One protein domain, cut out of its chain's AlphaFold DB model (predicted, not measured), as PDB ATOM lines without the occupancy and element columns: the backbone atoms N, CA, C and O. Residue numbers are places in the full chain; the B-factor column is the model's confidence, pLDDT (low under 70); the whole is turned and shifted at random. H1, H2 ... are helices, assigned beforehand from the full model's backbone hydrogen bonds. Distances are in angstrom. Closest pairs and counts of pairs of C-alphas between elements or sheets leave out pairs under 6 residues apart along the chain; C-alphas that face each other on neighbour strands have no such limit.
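AT A GLANCE: This is residues 59 to 101 of the 106 residues of an uncharacterized protein of Hyella patelloides LEGE 07179 (UniProt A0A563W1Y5). Two helices make a loose, sideways T: H1 is the bar, and H2 begins beside the second half of H1 and runs away from it as a long arm, with most of its length sticking out. A stretch with no named element leads into H1, and the link between the helices makes a loop past the end of H1 before it turns back to H2. The printed part has 43 residues, with two named helices in the order H1, H2 and no named strand, and its class is all helix. The whole is loose, with a radius of gyration of the C-alphas of 12.1 A and spans of 33 by 24 by 16 A.

HOW THE PARTS SIT: Residues 60 to 67 stand free, of which 65 to 67 belong to H1, residues 65 to 77. A short link of 6 residues joins H1 to H2, residues 84 to 100. The two helices only just touch, with 3 pairs of C-alphas within 8 A; the closest are those of Lys 72 and Phe 84, 7.0 A apart. H1 touches H2 with residues 71 to 75 alone, and H2 touches H1 with residue 84 alone. Their lines stand about perpendicular, at 73 degrees, and their centres are 17.9 A apart. Residues 88 to 101 stand free, of which 88 to 100 belong to H2. In H1 and H2 every O i to N i+4 pair is within hydrogen-bond range.

IN THESE COORDINATES: H1 begins at C-alpha 65, at (102.348, 106.252, 171.157), and measures 18.7 A from first to last C-alpha. H2 begins at C-alpha 84, at (95.699, 114.749, 180.068), and ends 25.0 A away at C-alpha 100, at (88.653, 133.382, 165.007).

THE WHOLE: The two C-alphas farthest apart are those of Gln 77 and Gly 101, at 33.8 A. The printed part has no cut. Its mean pLDDT is 92.4, and residues 79 and 81 are under 70.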
ATOM      1  N   VAL A  59      85.636 112.484 173.696       94.25
ATOM      2  CA  VAL A  59      86.295 112.323 172.389       94.25
ATOM      3  C   VAL A  59      87.390 111.250 172.440       94.25
ATOM      4  O   VAL A  59      88.116 111.122 173.424       94.25
ATOM      5  N   THR A  60      87.522 110.459 171.367       95.12
ATOM      6  CA  THR A  60      88.623 109.495 171.177       95.12
ATOM      7  C   THR A  60      89.379 109.828 169.894       95.12
ATOM      8  O   THR A  60      88.784 109.850 168.820       95.12
ATOM      9  N   ALA A  61      90.689 110.056 169.995       95.31
ATOM     10  CA  ALA A  61      91.550 110.382 168.862       95.31
ATOM     11  C   ALA A  61      92.845 109.562 168.896       95.31
ATOM     12  O   ALA A  61      93.354 109.213 169.965       95.31
ATOM     13  N   TYR A  62      93.400 109.270 167.718       97.69
ATOM     14  CA  TYR A  62      94.698 108.615 167.609       97.69
ATOM     15  C   TYR A  62      95.829 109.635 167.712       97.69
ATOM     16  O   TYR A  62      95.904 110.592 166.947       97.69
ATOM     17  N   VAL A  63      96.759 109.373 168.624       96.75
ATOM     18  CA  VAL A  63      98.029 110.093 168.758       96.75
ATOM     19  C   VAL A  63      99.180 109.098 168.690       96.75
ATOM     20  O   VAL A  63      99.025 107.914 169.002       96.75
ATOM     21  N   ARG A  64     100.370 109.557 168.290       98.50
ATOM     22  CA  ARG A  64     101.555 108.692 168.282       98.50
ATOM     23  C   ARG A  64     101.848 108.205 169.705       98.50
ATOM     24  O   ARG A  64     101.951 109.006 170.630       98.50
ATOM     25  N   SER A  65     102.063 106.897 169.860       98.25
ATOM     26  CA  SER A  65     102.348 106.252 171.157       98.25
ATOM     27  C   SER A  65     103.496 106.928 171.920       98.25
ATOM     28  O   SER A  65     103.383 107.175 173.120       98.25
ATOM     29  N   LYS A  66     104.578 107.294 171.216       98.31
ATOM     30  CA  LYS A  66     105.720 108.005 171.810       98.31
ATOM     31  C   LYS A  66     105.303 109.352 172.408       98.31
ATOM     32  O   LYS A  66     105.629 109.609 173.561       98.31
ATOM     33  N   THR A  67     104.542 110.150 171.658       97.81
ATOM     34  CA  THR A  67     104.013 111.443 172.110       97.81
ATOM     35  C   THR A  67     103.145 111.262 173.348       97.81
ATOM     36  O   THR A  67     103.447 111.842 174.379       97.81
ATOM     37  N   TYR A  68     102.152 110.368 173.300       97.06
ATOM     38  CA  TYR A  68     101.257 110.117 174.434       97.06
ATOM     39  C   TYR A  68     102.003 109.760 175.728       97.06
ATOM     40  O   TYR A  68     101.704 110.293 176.796       97.06
ATOM     41  N   ARG A  69     102.996 108.866 175.639       97.81
ATOM     42  CA  ARG A  69     103.795 108.453 176.802       97.81
ATOM     43  C   ARG A  69     104.638 109.600 177.345       97.81
ATOM     44  O   ARG A  69     104.660 109.800 178.553       97.81
ATOM     45  N   GLN A  70     105.319 110.338 176.470       97.62
ATOM     46  CA  GLN A  70     106.159 111.466 176.877       97.62
ATOM     47  C   GLN A  70     105.330 112.584 177.513       97.62
ATOM     48  O   GLN A  70     105.713 113.074 178.568       97.62
ATOM     49  N   THR A  71     104.165 112.908 176.949       96.12
ATOM     50  CA  THR A  71     103.230 113.879 177.529       96.12
ATOM     51  C   THR A  71     102.786 113.458 178.927       96.12
ATOM     52  O   THR A  71     102.854 114.255 179.851       96.12
ATOM     53  N   LYS A  72     102.402 112.190 179.126       95.12
ATOM     54  CA  LYS A  72     102.034 111.701 180.463       95.12
ATOM     55  C   LYS A  72     103.174 111.783 181.475       95.12
ATOM     56  O   LYS A  72     102.920 112.084 182.633       95.12
ATOM     57  N   ILE A  73     104.406 111.490 181.059       95.56
ATOM     58  CA  ILE A  73     105.576 111.626 181.935       95.56
ATOM     59  C   ILE A  73     105.775 113.095 182.318       95.56
ATOM     60  O   ILE A  73     105.971 113.372 183.494       95.56
ATOM     61  N   ALA A  74     105.680 114.014 181.352       95.06
ATOM     62  CA  ALA A  74     105.818 115.446 181.601       95.06
ATOM     63  C   ALA A  74     104.751 115.964 182.582       95.06
ATOM     64  O   ALA A  74     105.108 116.595 183.571       95.06
ATOM     65  N   LEU A  75     103.479 115.593 182.383       94.94
ATOM     66  CA  LEU A  75     102.385 115.961 183.292       94.94
ATOM     67  C   LEU A  75     102.635 115.464 184.725       94.94
ATOM     68  O   LEU A  75     102.483 116.210 185.683       94.94
ATOM     69  N   LEU A  76     103.113 114.224 184.889       93.25
ATOM     70  CA  LEU A  76     103.458 113.693 186.216       93.25
ATOM     71  C   LEU A  76     104.626 114.439 186.883       93.25
ATOM     72  O   LEU A  76     104.738 114.418 188.108       93.25
ATOM     73  N   GLN A  77     105.515 115.053 186.102       93.56
ATOM     74  CA  GLN A  77     106.664 115.804 186.610       93.56
ATOM     75  C   GLN A  77     106.306 117.238 187.011       93.56
ATOM     76  O   GLN A  77     106.983 117.794 187.873       93.56
ATOM     77  N   GLN A  78     105.264 117.832 186.422       87.12
ATOM     78  CA  GLN A  78     104.924 119.247 186.612       87.12
ATOM     79  C   GLN A  78     104.322 119.583 187.988       87.12
ATOM     80  O   GLN A  78     104.145 120.756 188.289       87.12
ATOM     81  N   SER A  79     104.092 118.610 188.879       67.94
ATOM     82  CA  SER A  79     103.524 118.765 190.242       67.94
ATOM     83  C   SER A  79     102.118 119.377 190.330       67.94
ATOM     84  O   SER A  79     101.455 119.238 191.358       67.94
ATOM     85  N   GLU A  80     101.642 119.989 189.251       76.81
ATOM     86  CA  GLU A  80     100.268 120.413 189.057       76.81
ATOM     87  C   GLU A  80      99.381 119.195 188.778       76.81
ATOM     88  O   GLU A  80      99.798 118.206 188.173       76.81
ATOM     89  N   LEU A  81      98.146 119.245 189.279       66.69
ATOM     90  CA  LEU A  81      97.165 118.164 189.155       66.69
ATOM     91  C   LEU A  81      96.487 118.160 187.774       66.69
ATOM     92  O   LEU A  81      95.302 117.845 187.684       66.69
ATOM     93  N   GLU A  82      97.219 118.517 186.721       81.31
ATOM     94  CA  GLU A  82      96.678 118.560 185.368       81.31
ATOM     95  C   GLU A  82      96.544 117.153 184.791       81.31
ATOM     96  O   GLU A  82      97.510 116.406 184.588       81.31
ATOM     97  N   ASP A  83      95.303 116.789 184.490       89.94
ATOM     98  CA  ASP A  83      95.012 115.564 183.766       89.94
ATOM     99  C   ASP A  83      95.205 115.775 182.258       89.94
ATOM    100  O   ASP A  83      94.955 116.840 181.706       89.94
ATOM    101  N   PHE A  84      95.528 114.702 181.530       93.88
ATOM    102  CA  PHE A  84      95.699 114.749 180.068       93.88
ATOM    103  C   PHE A  84      94.518 115.396 179.315       93.88
ATOM    104  O   PHE A  84      94.716 116.004 178.270       93.88
ATOM    105  N   SER A  85      93.288 115.258 179.823       93.44
ATOM    106  CA  SER A  85      92.111 115.905 179.227       93.44
ATOM    107  C   SER A  85      92.142 117.432 179.324       93.44
ATOM    108  O   SER A  85      91.609 118.081 178.439       93.44
ATOM    109  N   GLU A  86      92.720 117.986 180.391       93.75
ATOM    110  CA  GLU A  86      92.822 119.440 180.592       93.75
ATOM    111  C   GLU A  86      93.850 120.036 179.635       93.75
ATOM    112  O   GLU A  86      93.524 120.974 178.919       93.75
ATOM    113  N   LEU A  87      95.007 119.382 179.484       95.06
ATOM    114  CA  LEU A  87      95.987 119.744 178.458       95.06
ATOM    115  C   LEU A  87      95.379 119.739 177.043       95.06
ATOM    116  O   LEU A  87      95.658 120.613 176.227       95.06
ATOM    117  N   VAL A  88      94.557 118.734 176.715       95.81
ATOM    118  CA  VAL A  88      93.887 118.683 175.406       95.81
ATOM    119  C   VAL A  88      92.886 119.832 175.248       95.81
ATOM    120  O   VAL A  88      92.839 120.431 174.176       95.81
ATOM    121  N   GLU A  89      92.113 120.149 176.285       95.44
ATOM    122  CA  GLU A  89      91.159 121.264 176.274       95.44
ATOM    123  C   GLU A  89      91.856 122.614 176.061       95.44
ATOM    124  O   GLU A  89      91.415 123.411 175.229       95.44
ATOM    125  N   GLU A  90      92.977 122.852 176.747       95.19
ATOM    126  CA  GLU A  90      93.783 124.065 176.589       95.19
ATOM    127  C   GLU A  90      94.297 124.203 175.150       95.19
ATOM    128  O   GLU A  90      94.048 125.222 174.503       95.19
ATOM    129  N   LEU A  91      94.919 123.151 174.604       95.94
ATOM    130  CA  LEU A  91      95.441 123.152 173.232       95.94
ATOM    131  C   LEU A  91      94.342 123.397 172.186       95.94
ATOM    132  O   LEU A  91      94.567 124.096 171.194       95.94
ATOM    133  N   LEU A  92      93.152 122.819 172.375       96.38
ATOM    134  CA  LEU A  92      92.019 123.027 171.470       96.38
ATOM    135  C   LEU A  92      91.446 124.442 171.595       96.38
ATOM    136  O   LEU A  92      91.124 125.059 170.577       96.38
ATOM    137  N   THR A  93      91.361 124.978 172.811       96.19
ATOM    138  CA  THR A  93      90.907 126.350 173.070       96.19
ATOM    139  C   THR A  93      91.864 127.370 172.462       96.19
ATOM    140  O   THR A  93      91.429 128.290 171.758       96.19
ATOM    141  N   GLU A  94      93.170 127.179 172.658       96.19
ATOM    142  CA  GLU A  94      94.213 127.993 172.038       96.19
ATOM    143  C   GLU A  94      94.094 127.923 170.512       96.19
ATOM    144  O   GLU A  94      93.999 128.957 169.846       96.19
ATOM    145  N   TRP A  95      93.983 126.723 169.940       96.38
ATOM    146  CA  TRP A  95      93.809 126.560 168.498       96.38
ATOM    147  C   TRP A  95      92.555 127.275 167.969       96.38
ATOM    148  O   TRP A  95      92.640 127.980 166.959       96.38
ATOM    149  N   LEU A  96      91.410 127.184 168.654       96.25
ATOM    150  CA  LEU A  96      90.182 127.893 168.274       96.25
ATOM    151  C   LEU A  96      90.354 129.416 168.298       96.25
ATOM    152  O   LEU A  96      89.805 130.106 167.432       96.25
ATOM    153  N   SER A  97      91.133 129.951 169.241       94.19
ATOM    154  CA  SER A  97      91.440 131.385 169.293       94.19
ATOM    155  C   SER A  97      92.165 131.855 168.024       94.19
ATOM    156  O   SER A  97      91.817 132.894 167.457       94.19
ATOM    157  N   THR A  98      93.076 131.032 167.489       94.12
ATOM    158  CA  THR A  98      93.804 131.341 166.247       94.12
ATOM    159  C   THR A  98      92.917 131.309 165.000       94.12
ATOM    160  O   THR A  98      93.208 132.005 164.026       94.12
ATOM    161  N   GLN A  99      91.826 130.534 165.002       92.44
ATOM    162  CA  GLN A  99      90.909 130.468 163.857       92.44
ATOM    163  C   GLN A  99      89.990 131.690 163.789       92.44
ATOM    164  O   GLN A  99      89.776 132.231 162.705       92.44
ATOM    165  N   LYS A 100      89.506 132.182 164.938       82.25
ATOM    166  CA  LYS A 100      88.653 133.382 165.007       82.25
ATOM    167  C   LYS A 100      89.349 134.629 164.445       82.25
ATOM    168  O   LYS A 100      88.702 135.445 163.797       82.25
ATOM    169  N   GLY A 101      90.666 134.741 164.633       70.50
ATOM    170  CA  GLY A 101      91.479 135.816 164.050       70.50
ATOM    171  C   GLY A 101      91.729 135.693 162.540       70.50
ATOM    172  O   GLY A 101      92.083 136.681 161.902       70.50
TER     173      GLY A 101